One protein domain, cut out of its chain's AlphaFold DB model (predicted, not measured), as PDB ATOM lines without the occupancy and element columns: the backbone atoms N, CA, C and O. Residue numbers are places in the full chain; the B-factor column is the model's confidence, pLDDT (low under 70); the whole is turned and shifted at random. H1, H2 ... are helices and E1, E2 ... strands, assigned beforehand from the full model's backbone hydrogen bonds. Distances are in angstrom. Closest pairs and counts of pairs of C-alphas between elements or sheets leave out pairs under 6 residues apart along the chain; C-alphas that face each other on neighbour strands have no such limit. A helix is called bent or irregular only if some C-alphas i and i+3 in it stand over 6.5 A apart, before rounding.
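AT A GLANCE: This is residues 160 to 247 of the 249 residues of an uncharacterized protein of Helicobacter ailurogastricus (UniProt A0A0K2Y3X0). A single antiparallel sheet of four strands, strongly twisted and with two of its strands, E2 and E3, sharply bent, makes the framework, and short helices H1 and H2 sit at opposite ends of the longest axis. A long loop, residues 201 to 220, runs past the E3 edge of the sheet, and a third short helix, H3, only grazes the sheet. The printed part has 88 residues, with three named helices and four named strands in the order H1, E1, H2, E2, H3, E3, E4; the sheet's order is E1, E4, E2, E3, and the class is mixed, helices and strands. The whole is compact, with a radius of gyration of the C-alphas of 12.2 A, and spans 36 by 26 by 22 A.

HOW THE PARTS SIT: E1, residues 170 to 176, is an edge strand and the antiparallel neighbour of E4, residues 239 to 246, with N 173 and O 242 at 2.9 A. E4 is antiparallel to E2, residues 185 to 194, with N 245 and O 192 at 2.8 A. E2 is antiparallel to the other edge strand, E3, residues 221 to 229, with N 185 and O 227 at 2.8 A. E2 bends by 117 degrees at residue 189, and E3 bends by 111 degrees at residue 225. H1, residues 160 to 165, is on the sheet over E4 at a height over the sheet of 9.5 A and runs along the strands, at 7 degrees to E4 on the local plane; their closest C-alphas, of Ala 163 and Val 245, are 6.4 A apart. H2, residues 177 to 182, is on the sheet but only just over none of its strands, with 2 C-alphas falling on E3; the closest C-alphas of H2 and E3, of Lys 181 and Ile 229, are 4.8 A apart. E1, H2 and E2 form a split strand-helix-strand unit, two strands running the same way with E4 between them, and its crossover is right-handed. H3, residues 196 to 200, only grazes the sheet with residues 196 to 198. Each O i to N i+4 pair is within hydrogen-bond range in H1, against 1 of 2 in H2 and 0 of 1 in H3, where 1 of 2 O i to N i+3 pairs is.

IN THESE COORDINATES: H1 begins at C-alpha 160, (39.486, -35.945, -84.984). From first to last C-alpha, E4 measures 21.1 A, E1 19.7 A, E3 15.5 A and E2 15.4 A. H3 is only just irregular, with C-alphas 196 and 199 6.7 A apart. E4 ends at C-alpha 246, (49.931, -42.143, -86.850).

THE WHOLE: The C-alphas farthest apart, of Gly 167 and Asp 234, are 36.0 A apart. The printed part has no cut, and the link from H3 to E3, 20 residues, is long. Mean pLDDT of the printed part is 87.4; residues 198 to 203 and residue 218 are under 70.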
ATOM      1  N   ASN A 160      39.358 -36.504 -86.336       91.06
ATOM      2  CA  ASN A 160      39.486 -35.945 -84.984       91.06
ATOM      3  C   ASN A 160      38.891 -36.889 -83.938       91.06
ATOM      4  O   ASN A 160      39.525 -37.121 -82.915       91.06
ATOM      5  N   GLN A 161      37.723 -37.471 -84.220       87.88
ATOM      6  CA  GLN A 161      37.094 -38.453 -83.336       87.88
ATOM      7  C   GLN A 161      37.996 -39.680 -83.149       87.88
ATOM      8  O   GLN A 161      38.205 -40.143 -82.028       87.88
ATOM      9  N   LEU A 162      38.582 -40.180 -84.241       88.38
ATOM     10  CA  LEU A 162      39.552 -41.275 -84.194       88.38
ATOM     11  C   LEU A 162      40.790 -40.900 -83.366       88.38
ATOM     12  O   LEU A 162      41.251 -41.691 -82.544       88.38
ATOM     13  N   ALA A 163      41.328 -39.695 -83.563       90.88
ATOM     14  CA  ALA A 163      42.483 -39.204 -82.820       90.88
ATOM     15  C   ALA A 163      42.197 -39.106 -81.315       90.88
ATOM     16  O   ALA A 163      43.007 -39.571 -80.518       90.88
ATOM     17  N   GLU A 164      41.043 -38.553 -80.935       88.88
ATOM     18  CA  GLU A 164      40.603 -38.420 -79.545       88.88
ATOM     19  C   GLU A 164      40.479 -39.786 -78.866       88.88
ATOM     20  O   GLU A 164      41.086 -40.008 -77.819       88.88
ATOM     21  N   LEU A 165      39.787 -40.732 -79.508       84.25
ATOM     22  CA  LEU A 165      39.601 -42.085 -78.980       84.25
ATOM     23  C   LEU A 165      40.916 -42.855 -78.835       84.25
ATOM     24  O   LEU A 165      41.068 -43.645 -77.911       84.25
ATOM     25  N   LEU A 166      41.882 -42.616 -79.722       85.25
ATOM     26  CA  LEU A 166      43.208 -43.228 -79.633       85.25
ATOM     27  C   LEU A 166      44.154 -42.485 -78.675       85.25
ATOM     28  O   LEU A 166      45.283 -42.941 -78.476       85.25
ATOM     29  N   GLY A 167      43.758 -41.327 -78.134       87.44
ATOM     30  CA  GLY A 167      44.647 -40.446 -77.373       87.44
ATOM     31  C   GLY A 167      45.828 -39.927 -78.208       87.44
ATOM     32  O   GLY A 167      46.942 -39.773 -77.703       87.44
ATOM     33  N   ARG A 168      45.618 -39.708 -79.511       89.56
ATOM     34  CA  ARG A 168      46.646 -39.321 -80.488       89.56
ATOM     35  C   ARG A 168      46.406 -37.926 -81.044       89.56
ATOM     36  O   ARG A 168      45.321 -37.366 -80.975       89.56
ATOM     37  N   LYS A 169      47.463 -37.357 -81.624       94.00
ATOM     38  CA  LYS A 169      47.407 -36.059 -82.299       94.00
ATOM     39  C   LYS A 169      47.144 -36.246 -83.787       94.00
ATOM     40  O   LYS A 169      47.727 -37.129 -84.418       94.00
ATOM     41  N   VAL A 170      46.322 -35.360 -84.341       96.00
ATOM     42  CA  VAL A 170      46.210 -35.178 -85.788       96.00
ATOM     43  C   VAL A 170      47.425 -34.392 -86.274       96.00
ATOM     44  O   VAL A 170      47.788 -33.360 -85.711       96.00
ATOM     45  N   HIS A 171      48.060 -34.898 -87.321       95.75
ATOM     46  CA  HIS A 171      49.178 -34.280 -88.012       95.75
ATOM     47  C   HIS A 171      48.734 -33.743 -89.370       95.75
ATOM     48  O   HIS A 171      47.739 -34.194 -89.931       95.75
ATOM     49  N   THR A 172      49.512 -32.813 -89.914       95.94
ATOM     50  CA  THR A 172      49.348 -32.292 -91.272       95.94
ATOM     51  C   THR A 172      50.627 -32.493 -92.069       95.94
ATOM     52  O   THR A 172      51.724 -32.346 -91.525       95.94
ATOM     53  N   ILE A 173      50.500 -32.796 -93.355       95.62
ATOM     54  CA  ILE A 173      51.610 -32.832 -94.307       95.62
ATOM     55  C   ILE A 173      51.170 -32.209 -95.628       95.62
ATOM     56  O   ILE A 173      50.019 -32.360 -96.022       95.62
ATOM     57  N   VAL A 174      52.080 -31.505 -96.297       95.75
ATOM     58  CA  VAL A 174      51.859 -31.023 -97.663       95.75
ATOM     59  C   VAL A 174      52.526 -32.005 -98.612       95.75
ATOM     60  O   VAL A 174      53.736 -32.205 -98.516       95.75
ATOM     61  N   LEU A 175      51.744 -32.613 -99.500       95.38
ATOM     62  CA  LEU A 175      52.235 -33.507-100.545       95.38
ATOM     63  C   LEU A 175      51.966 -32.891-101.912       95.38
ATOM     64  O   LEU A 175      50.933 -32.253-102.116       95.38
ATOM     65  N   ASP A 176      52.905 -33.084-102.830       95.50
ATOM     66  CA  ASP A 176      52.720 -32.735-104.229       95.50
ATOM     67  C   ASP A 176      52.090 -33.925-104.954       95.50
ATOM     68  O   ASP A 176      52.671 -35.007-105.019       95.50
ATOM     69  N   PHE A 177      50.858 -33.758-105.423       93.25
ATOM     70  CA  PHE A 177      50.100 -34.842-106.035       93.25
ATOM     71  C   PHE A 177      50.628 -35.186-107.430       93.25
ATOM     72  O   PHE A 177      50.461 -36.324-107.863       93.25
ATOM     73  N   ASP A 178      51.345 -34.266-108.081       94.00
ATOM     74  CA  ASP A 178      52.051 -34.559-109.328       94.00
ATOM     75  C   ASP A 178      53.215 -35.532-109.070       94.00
ATOM     76  O   ASP A 178      53.392 -36.504-109.807       94.00
ATOM     77  N   ASP A 179      53.937 -35.356-107.956       95.56
ATOM     78  CA  ASP A 179      54.972 -36.301-107.523       95.56
ATOM     79  C   ASP A 179      54.367 -37.658-107.124       95.56
ATOM     80  O   ASP A 179      54.923 -38.707-107.459       95.56
ATOM     81  N   LEU A 180      53.211 -37.657-106.448       94.88
ATOM     82  CA  LEU A 180      52.526 -38.880-106.007       94.88
ATOM     83  C   LEU A 180      51.997 -39.749-107.154       94.88
ATOM     84  O   LEU A 180      51.771 -40.936-106.939       94.88
ATOM     85  N   LYS A 181      51.808 -39.203-108.360       93.31
ATOM     86  CA  LYS A 181      51.502 -40.003-109.561       93.31
ATOM     87  C   LYS A 181      52.711 -40.812-110.033       93.31
ATOM     88  O   LYS A 181      52.565 -41.875-110.630       93.31
ATOM     89  N   ILE A 182      53.916 -40.311-109.757       93.81
ATOM     90  CA  ILE A 182      55.181 -40.910-110.189       93.81
ATOM     91  C   ILE A 182      55.719 -41.858-109.114       93.81
ATOM     92  O   ILE A 182      56.202 -42.946-109.430       93.81
ATOM     93  N   LYS A 183      55.651 -41.457-107.839       95.31
ATOM     94  CA  LYS A 183      56.274 -42.176-106.725       95.31
ATOM     95  C   LYS A 183      55.404 -42.142-105.462       95.31
ATOM     96  O   LYS A 183      54.972 -41.062-105.065       95.31
ATOM     97  N   PRO A 184      55.241 -43.274-104.751       97.19
ATOM     98  CA  PRO A 184      54.542 -43.283-103.473       97.19
ATOM     99  C   PRO A 184      55.288 -42.483-102.393       97.19
ATOM    100  O   PRO A 184      56.519 -42.524-102.283       97.19
ATOM    101  N   HIS A 185      54.525 -41.813-101.536       97.12
ATOM    102  CA  HIS A 185      55.006 -41.271-100.271       97.12
ATOM    103  C   HIS A 185      54.914 -42.334 -99.176       97.12
ATOM    104  O   HIS A 185      53.821 -42.808 -98.883       97.12
ATOM    105  N   ASP A 186      56.038 -42.681 -98.544       95.75
ATOM    106  CA  ASP A 186      56.076 -43.574 -97.377       95.75
ATOM    107  C   ASP A 186      56.017 -42.756 -96.081       95.75
ATOM    108  O   ASP A 186      56.897 -41.940 -95.799       95.75
ATOM    109  N   PHE A 187      54.995 -43.009 -95.263       93.44
ATOM    110  CA  PHE A 187      54.843 -42.385 -93.948       93.44
ATOM    111  C   PHE A 187      55.776 -42.997 -92.882       93.44
ATOM    112  O   PHE A 187      55.836 -42.507 -91.748       93.44
ATOM    113  N   GLY A 188      56.469 -44.093 -93.209       90.50
ATOM    114  CA  GLY A 188      57.334 -44.884 -92.331       90.50
ATOM    115  C   GLY A 188      56.576 -45.790 -91.354       90.50
ATOM    116  O   GLY A 188      57.184 -46.581 -90.638       90.50
ATOM    117  N   LYS A 189      55.247 -45.669 -91.301       89.12
ATOM    118  CA  LYS A 189      54.327 -46.442 -90.461       89.12
ATOM    119  C   LYS A 189      52.912 -46.333 -91.005       89.12
ATOM    120  O   LYS A 189      52.630 -45.437 -91.792       89.12
ATOM    121  N   ILE A 190      52.022 -47.195 -90.519       90.12
ATOM    122  CA  ILE A 190      50.605 -47.081 -90.849       90.12
ATOM    123  C   ILE A 190      50.048 -45.766 -90.293       90.12
ATOM    124  O   ILE A 190      50.277 -45.395 -89.134       90.12
ATOM    125  N   VAL A 191      49.307 -45.064 -91.137       92.44
ATOM    126  CA  VAL A 191      48.543 -43.868 -90.811       92.44
ATOM    127  C   VAL A 191      47.085 -44.070 -91.202       92.44
ATOM    128  O   VAL A 191      46.785 -44.856 -92.094       92.44
ATOM    129  N   CYS A 192      46.188 -43.342 -90.543       92.56
ATOM    130  CA  CYS A 192      44.855 -43.067 -91.066       92.56
ATOM    131  C   CYS A 192      44.857 -41.624 -91.544       92.56
ATOM    132  O   CYS A 192      45.207 -40.747 -90.753       92.56
ATOM    133  N   PHE A 193      44.518 -41.366 -92.801       93.00
ATOM    134  CA  PHE A 193      44.371 -40.004 -93.305       93.00
ATOM    135  C   PHE A 193      42.942 -39.737 -93.755       93.00
ATOM    136  O   PHE A 193      42.221 -40.646 -94.157       93.00
ATOM    137  N   GLU A 194      42.554 -38.471 -93.667       90.44
ATOM    138  CA  GLU A 194      41.259 -37.971 -94.114       90.44
ATOM    139  C   GLU A 194      41.442 -37.207 -95.420       90.44
ATOM    140  O   GLU A 194      42.314 -36.337 -95.517       90.44
ATOM    141  N   SER A 195      40.625 -37.534 -96.421       84.62
ATOM    142  CA  SER A 195      40.622 -36.840 -97.708       84.62
ATOM    143  C   SER A 195      39.303 -36.108 -97.925       84.62
ATOM    144  O   SER A 195      38.286 -36.702 -98.263       84.62
ATOM    145  N   GLU A 196      39.318 -34.781 -97.799       76.25
ATOM    146  CA  GLU A 196      38.159 -33.938 -98.145       76.25
ATOM    147  C   GLU A 196      37.887 -33.907 -99.660       76.25
ATOM    148  O   GLU A 196      36.824 -33.479-100.112       76.25
ATOM    149  N   LEU A 197      38.845 -34.388-100.456       70.12
ATOM    150  CA  LEU A 197      38.746 -34.480-101.908       70.12
ATOM    151  C   LEU A 197      37.801 -35.616-102.345       70.12
ATOM    152  O   LEU A 197      37.344 -35.609-103.482       70.12
ATOM    153  N   TRP A 198      37.457 -36.546-101.446       62.44
ATOM    154  CA  TRP A 198      36.703 -37.765-101.765       62.44
ATOM    155  C   TRP A 198      35.257 -37.524-102.210       62.44
ATOM    156  O   TRP A 198      34.744 -38.253-103.047       62.44
ATOM    157  N   ASN A 199      34.626 -36.427-101.782       59.50
ATOM    158  CA  ASN A 199      33.283 -36.066-102.265       59.50
ATOM    159  C   ASN A 199      33.244 -35.746-103.777       59.50
ATOM    160  O   ASN A 199      32.175 -35.442-104.307       59.50
ATOM    161  N   LYS A 200      34.398 -35.736-104.461       56.72
ATOM    162  CA  LYS A 200      34.539 -35.387-105.879       56.72
ATOM    163  C   LYS A 200      35.113 -36.505-106.752       56.72
ATOM    164  O   LYS A 200      35.086 -36.339-107.967       56.72
ATOM    165  N   PHE A 201      35.638 -37.589-106.177       58.28
ATOM    166  CA  PHE A 201      36.425 -38.575-106.920       58.28
ATOM    167  C   PHE A 201      36.094 -40.006-106.489       58.28
ATOM    168  O   PHE A 201      35.911 -40.250-105.301       58.28
ATOM    169  N   ASP A 202      36.046 -40.926-107.456       60.62
ATOM    170  CA  ASP A 202      35.776 -42.349-107.220       60.62
ATOM    171  C   ASP A 202      36.845 -42.996-106.317       60.62
ATOM    172  O   ASP A 202      38.006 -42.561-106.282       60.62
ATOM    173  N   ASP A 203      36.448 -44.077-105.636       64.94
ATOM    174  CA  ASP A 203      37.208 -44.879-104.661       64.94
ATOM    175  C   ASP A 203      38.612 -45.322-105.131       64.94
ATOM    176  O   ASP A 203      39.434 -45.755-104.328       64.94
ATOM    177  N   GLU A 204      38.911 -45.191-106.422       73.12
ATOM    178  CA  GLU A 204      40.115 -45.694-107.082       73.12
ATOM    179  C   GLU A 204      41.259 -44.672-107.180       73.12
ATOM    180  O   GLU A 204      42.314 -44.996-107.717       73.12
ATOM    181  N   CYS A 205      41.094 -43.437-106.692       86.44
ATOM    182  CA  CYS A 205      42.106 -42.388-106.896       86.44
ATOM    183  C   CYS A 205      43.366 -42.531-106.032       86.44
ATOM    184  O   CYS A 205      44.397 -41.938-106.359       86.44
ATOM    185  N   PHE A 206      43.295 -43.285-104.936       90.94
ATOM    186  CA  PHE A 206      44.421 -43.500-104.033       90.94
ATOM    187  C   PHE A 206      44.850 -44.962-104.052       90.94
ATOM    188  O   PHE A 206      44.025 -45.854-103.859       90.94
ATOM    189  N   THR A 207      46.146 -45.195-104.222       92.81
ATOM    190  CA  THR A 207      46.754 -46.528-104.188       92.81
ATOM    191  C   THR A 207      47.885 -46.597-103.167       92.81
ATOM    192  O   THR A 207      48.392 -45.568-102.700       92.81
ATOM    193  N   ASN A 208      48.267 -47.815-102.785       91.69
ATOM    194  CA  ASN A 208      49.474 -48.061-102.005       91.69
ATOM    195  C   ASN A 208      50.728 -48.084-102.909       91.69
ATOM    196  O   ASN A 208      50.678 -47.786-104.104       91.69
ATOM    197  N   GLY A 209      51.889 -48.387-102.323       90.50
ATOM    198  CA  GLY A 209      53.166 -48.442-103.037       90.50
ATOM    199  C   GLY A 209      53.239 -49.524-104.118       90.50
ATOM    200  O   GLY A 209      54.064 -49.391-105.020       90.50
ATOM    201  N   ASP A 210      52.354 -50.519-104.048       91.38
ATOM    202  CA  ASP A 210      52.233 -51.636-104.988       91.38
ATOM    203  C   ASP A 210      51.104 -51.415-106.017       91.38
ATOM    204  O   ASP A 210      50.708 -52.341-106.721       91.38
ATOM    205  N   ASP A 211      50.596 -50.179-106.123       91.50
ATOM    206  CA  ASP A 211      49.505 -49.783-107.024       91.50
ATOM    207  C   ASP A 211      48.147 -50.451-106.728       91.50
ATOM    208  O   ASP A 211      47.230 -50.401-107.549       91.50
ATOM    209  N   GLU A 212      47.965 -51.012-105.531       90.06
ATOM    210  CA  GLU A 212      46.671 -51.543-105.104       90.06
ATOM    211  C   GLU A 212      45.775 -50.423-104.548       90.06
ATOM    212  O   GLU A 212      46.264 -49.571-103.798       90.06
ATOM    213  N   PRO A 213      44.463 -50.403-104.855       89.69
ATOM    214  CA  PRO A 213      43.546 -49.391-104.338       89.69
ATOM    215  C   PRO A 213      43.485 -49.368-102.807       89.69
ATOM    216  O   PRO A 213      43.300 -50.404-102.160       89.69
ATOM    217  N   LEU A 214      43.577 -48.170-102.226       89.06
ATOM    218  CA  LEU A 214      43.384 -47.989-100.793       89.06
ATOM    219  C   LEU A 214      41.919 -48.201-100.417       89.06
ATOM    220  O   LEU A 214      40.998 -47.755-101.099       89.06
ATOM    221  N   ARG A 215      41.693 -48.841 -99.269       85.06
ATOM    222  CA  ARG A 215      40.343 -49.109 -98.765       85.06
ATOM    223  C   ARG A 215      39.864 -47.951 -97.890       85.06
ATOM    224  O   ARG A 215      40.528 -47.578 -96.923       85.06
ATOM    225  N   CYS A 216      38.691 -47.413 -98.219       81.31
ATOM    226  CA  CYS A 216      38.010 -46.390 -97.429       81.31
ATOM    227  C   CYS A 216      37.144 -47.035 -96.341       81.31
ATOM    228  O   CYS A 216      36.454 -48.025 -96.586       81.31
ATOM    229  N   THR A 217      37.098 -46.438 -95.150       77.00
ATOM    230  CA  THR A 217      36.180 -46.879 -94.082       77.00
ATOM    231  C   THR A 217      34.798 -46.230 -94.180       77.00
ATOM    232  O   THR A 217      34.093 -46.122 -93.185       77.00
ATOM    233  N   GLY A 218      34.397 -45.768 -95.367       67.31
ATOM    234  CA  GLY A 218      33.086 -45.167 -95.644       67.31
ATOM    235  C   GLY A 218      32.933 -43.690 -95.254       67.31
ATOM    236  O   GLY A 218      31.997 -43.057 -95.721       67.31
ATOM    237  N   ASN A 219      33.857 -43.131 -94.464       74.00
ATOM    238  CA  ASN A 219      33.848 -41.729 -94.010       74.00
ATOM    239  C   ASN A 219      35.110 -40.965 -94.459       74.00
ATOM    240  O   ASN A 219      35.684 -40.193 -93.697       74.00
ATOM    241  N   ASN A 220      35.587 -41.214 -95.682       84.62
ATOM    242  CA  ASN A 220      36.784 -40.575 -96.261       84.62
ATOM    243  C   ASN A 220      38.087 -40.825 -95.483       84.62
ATOM    244  O   ASN A 220      39.041 -40.049 -95.596       84.62
ATOM    245  N   LEU A 221      38.122 -41.896 -94.689       89.25
ATOM    246  CA  LEU A 221      39.277 -42.315 -93.908       89.25
ATOM    247  C   LEU A 221      39.970 -43.497 -94.586       89.25
ATOM    248  O   LEU A 221      39.328 -44.499 -94.907       89.25
ATOM    249  N   PHE A 222      41.286 -43.384 -94.750       90.69
ATOM    250  CA  PHE A 222      42.128 -44.366 -95.430       90.69
ATOM    251  C   PHE A 222      43.246 -44.815 -94.516       90.69
ATOM    252  O   PHE A 222      43.993 -43.983 -94.001       90.69
ATOM    253  N   PHE A 223      43.396 -46.126 -94.369       90.44
ATOM    254  CA  PHE A 223      44.504 -46.719 -93.637       90.44
ATOM    255  C   PHE A 223      45.580 -47.151 -94.617       90.44
ATOM    256  O   PHE A 223      45.317 -47.972 -95.489       90.44
ATOM    257  N   THR A 224      46.788 -46.612 -94.473       92.38
ATOM    258  CA  THR A 224      47.904 -47.009 -95.332       92.38
ATOM    259  C   THR A 224      49.258 -46.713 -94.710       92.38
ATOM    260  O   THR A 224      49.384 -45.853 -93.836       92.38
ATOM    261  N   ARG A 225      50.297 -47.408 -95.175       92.94
ATOM    262  CA  ARG A 225      51.692 -47.006 -94.949       92.94
ATOM    263  C   ARG A 225      52.207 -46.062 -96.032       92.94
ATOM    264  O   ARG A 225      53.070 -45.229 -95.754       92.94
ATOM    265  N   THR A 226      51.708 -46.212 -97.250       95.12
ATOM    266  CA  THR A 226      52.230 -45.542 -98.438       95.12
ATOM    267  C   THR A 226      51.092 -44.978 -99.260       95.12
ATOM    268  O   THR A 226      50.161 -45.701 -99.577       95.12
ATOM    269  N   LEU A 227      51.189 -43.722 -99.668       95.44
ATOM    270  CA  LEU A 227      50.177 -43.095-100.508       95.44
ATOM    271  C   LEU A 227      50.730 -42.824-101.900       95.44
ATOM    272  O   LEU A 227      51.779 -42.196-102.031       95.44
ATOM    273  N   LYS A 228      49.992 -43.241-102.921       95.31
ATOM    274  CA  LYS A 228      50.212 -42.924-104.331       95.31
ATOM    275  C   LYS A 228      48.884 -42.486-104.959       95.31
ATOM    276  O   LYS A 228      47.813 -42.792-104.431       95.31
ATOM    277  N   ILE A 229      48.950 -41.723-106.048       92.88
ATOM    278  CA  ILE A 229      47.766 -41.331-106.825       92.88
ATOM    279  C   ILE A 229      47.666 -42.237-108.048       92.88
ATOM    280  O   ILE A 229      48.629 -42.367-108.807       92.88
ATOM    281  N   ALA A 230      46.500 -42.850-108.237       89.81
ATOM    282  CA  ALA A 230      46.222 -43.685-109.396       89.81
ATOM    283  C   ALA A 230      46.106 -42.854-110.681       89.81
ATOM    284  O   ALA A 230      45.794 -41.664-110.646       89.81
ATOM    285  N   ALA A 231      46.255 -43.507-111.837       78.69
ATOM    286  CA  ALA A 231      46.060 -42.868-113.141       78.69
ATOM    287  C   ALA A 231      44.633 -42.309-113.332       78.69
ATOM    288  O   ALA A 231      44.444 -41.301-114.001       78.69
ATOM    289  N   SER A 232      43.621 -42.916-112.706       76.31
ATOM    290  CA  SER A 232      42.243 -42.399-112.691       76.31
ATOM    291  C   SER A 232      42.106 -41.065-111.939       76.31
ATOM    292  O   SER A 232      41.169 -40.307-112.181       76.31
ATOM    293  N   GLY A 233      43.073 -40.731-111.080       71.81
ATOM    294  CA  GLY A 233      43.155 -39.486-110.325       71.81
ATOM    295  C   GLY A 233      43.753 -38.312-111.106       71.81
ATOM    296  O   GLY A 233      44.327 -37.416-110.494       71.81
ATOM    297  N   ASP A 234      43.653 -38.259-112.435       73.31
ATOM    298  CA  ASP A 234      44.317 -37.224-113.249       73.31
ATOM    299  C   ASP A 234      43.943 -35.779-112.875       73.31
ATOM    300  O   ASP A 234      44.723 -34.849-113.088       73.31
ATOM    301  N   GLN A 235      42.786 -35.583-112.246       80.38
ATOM    302  CA  GLN A 235      42.316 -34.279-111.771       80.38
ATOM    303  C   GLN A 235      42.988 -33.821-110.461       80.38
ATOM    304  O   GLN A 235      42.918 -32.643-110.106       80.38
ATOM    305  N   LEU A 236      43.658 -34.731-109.752       85.56
ATOM    306  CA  LEU A 236      44.396 -34.482-108.521       85.56
ATOM    307  C   LEU A 236      45.823 -34.016-108.862       85.56
ATOM    308  O   LEU A 236      46.689 -34.834-109.148       85.56
ATOM    309  N   ASN A 237      46.058 -32.699-108.864       89.56
ATOM    310  CA  ASN A 237      47.341 -32.082-109.246       89.56
ATOM    311  C   ASN A 237      47.804 -31.040-108.220       89.56
ATOM    312  O   ASN A 237      46.976 -30.454-107.514       89.56
ATOM    313  N   GLY A 238      49.104 -30.754-108.196       92.69
ATOM    314  CA  GLY A 238      49.717 -29.742-107.342       92.69
ATOM    315  C   GLY A 238      49.758 -30.099-105.856       92.69
ATOM    316  O   GLY A 238      49.566 -31.240-105.440       92.69
ATOM    317  N   LYS A 239      50.026 -29.092-105.020       94.38
ATOM    318  CA  LYS A 239      50.257 -29.281-103.582       94.38
ATOM    319  C   LYS A 239      48.962 -29.295-102.782       94.38
ATOM    320  O   LYS A 239      48.240 -28.300-102.759       94.38
ATOM    321  N   HIS A 240      48.745 -30.372-102.033       91.62
ATOM    322  CA  HIS A 240      47.600 -30.543-101.138       91.62
ATOM    323  C   HIS A 240      48.052 -30.785 -99.705       91.62
ATOM    324  O   HIS A 240      49.077 -31.417 -99.453       91.62
ATOM    325  N   THR A 241      47.268 -30.280 -98.750       93.56
ATOM    326  CA  THR A 241      47.482 -30.561 -97.326       93.56
ATOM    327  C   THR A 241      46.635 -31.759 -96.920       93.56
ATOM    328  O   THR A 241      45.415 -31.713 -97.031       93.56
ATOM    329  N   LEU A 242      47.276 -32.805 -96.408       93.56
ATOM    330  CA  LEU A 242      46.619 -33.988 -95.860       93.56
ATOM    331  C   LEU A 242      46.686 -33.985 -94.340       93.56
ATOM    332  O   LEU A 242      47.733 -33.698 -93.750       93.56
ATOM    333  N   ARG A 243      45.569 -34.354 -93.710       94.81
ATOM    334  CA  ARG A 243      45.460 -34.571 -92.266       94.81
ATOM    335  C   ARG A 243      45.539 -36.064 -91.983       94.81
ATOM    336  O   ARG A 243      44.890 -36.846 -92.669       94.81
ATOM    337  N   TYR A 244      46.324 -36.465 -90.986       95.19
ATOM    338  CA  TYR A 244      46.513 -37.883 -90.676       95.19
ATOM    339  C   TYR A 244      46.841 -38.165 -89.204       95.19
ATOM    340  O   TYR A 244      47.395 -37.327 -88.494       95.19
ATOM    341  N   VAL A 245      46.525 -39.373 -88.740       94.31
ATOM    342  CA  VAL A 245      46.858 -39.920 -87.418       94.31
ATOM    343  C   VAL A 245      47.818 -41.087 -87.602       94.31
ATOM    344  O   VAL A 245      47.624 -41.944 -88.455       94.31
ATOM    345  N   LYS A 246      48.876 -41.122 -86.792       91.81
ATOM    346  CA  LYS A 246      49.931 -42.143 -86.850       91.81
ATOM    347  C   LYS A 246      49.608 -43.326 -85.934       91.81
ATOM    348  O   LYS A 246      49.419 -43.109 -84.738       91.81
ATOM    349  N   PHE A 247      49.665 -44.553 -86.449       86.31
ATOM    350  CA  PHE A 247      49.519 -45.792 -85.671       86.31
ATOM    351  C   PHE A 247      50.877 -46.377 -85.253       86.31
ATOM    352  O   PHE A 247      51.930 -45.898 -85.680       86.31
TER     353      PHE A 247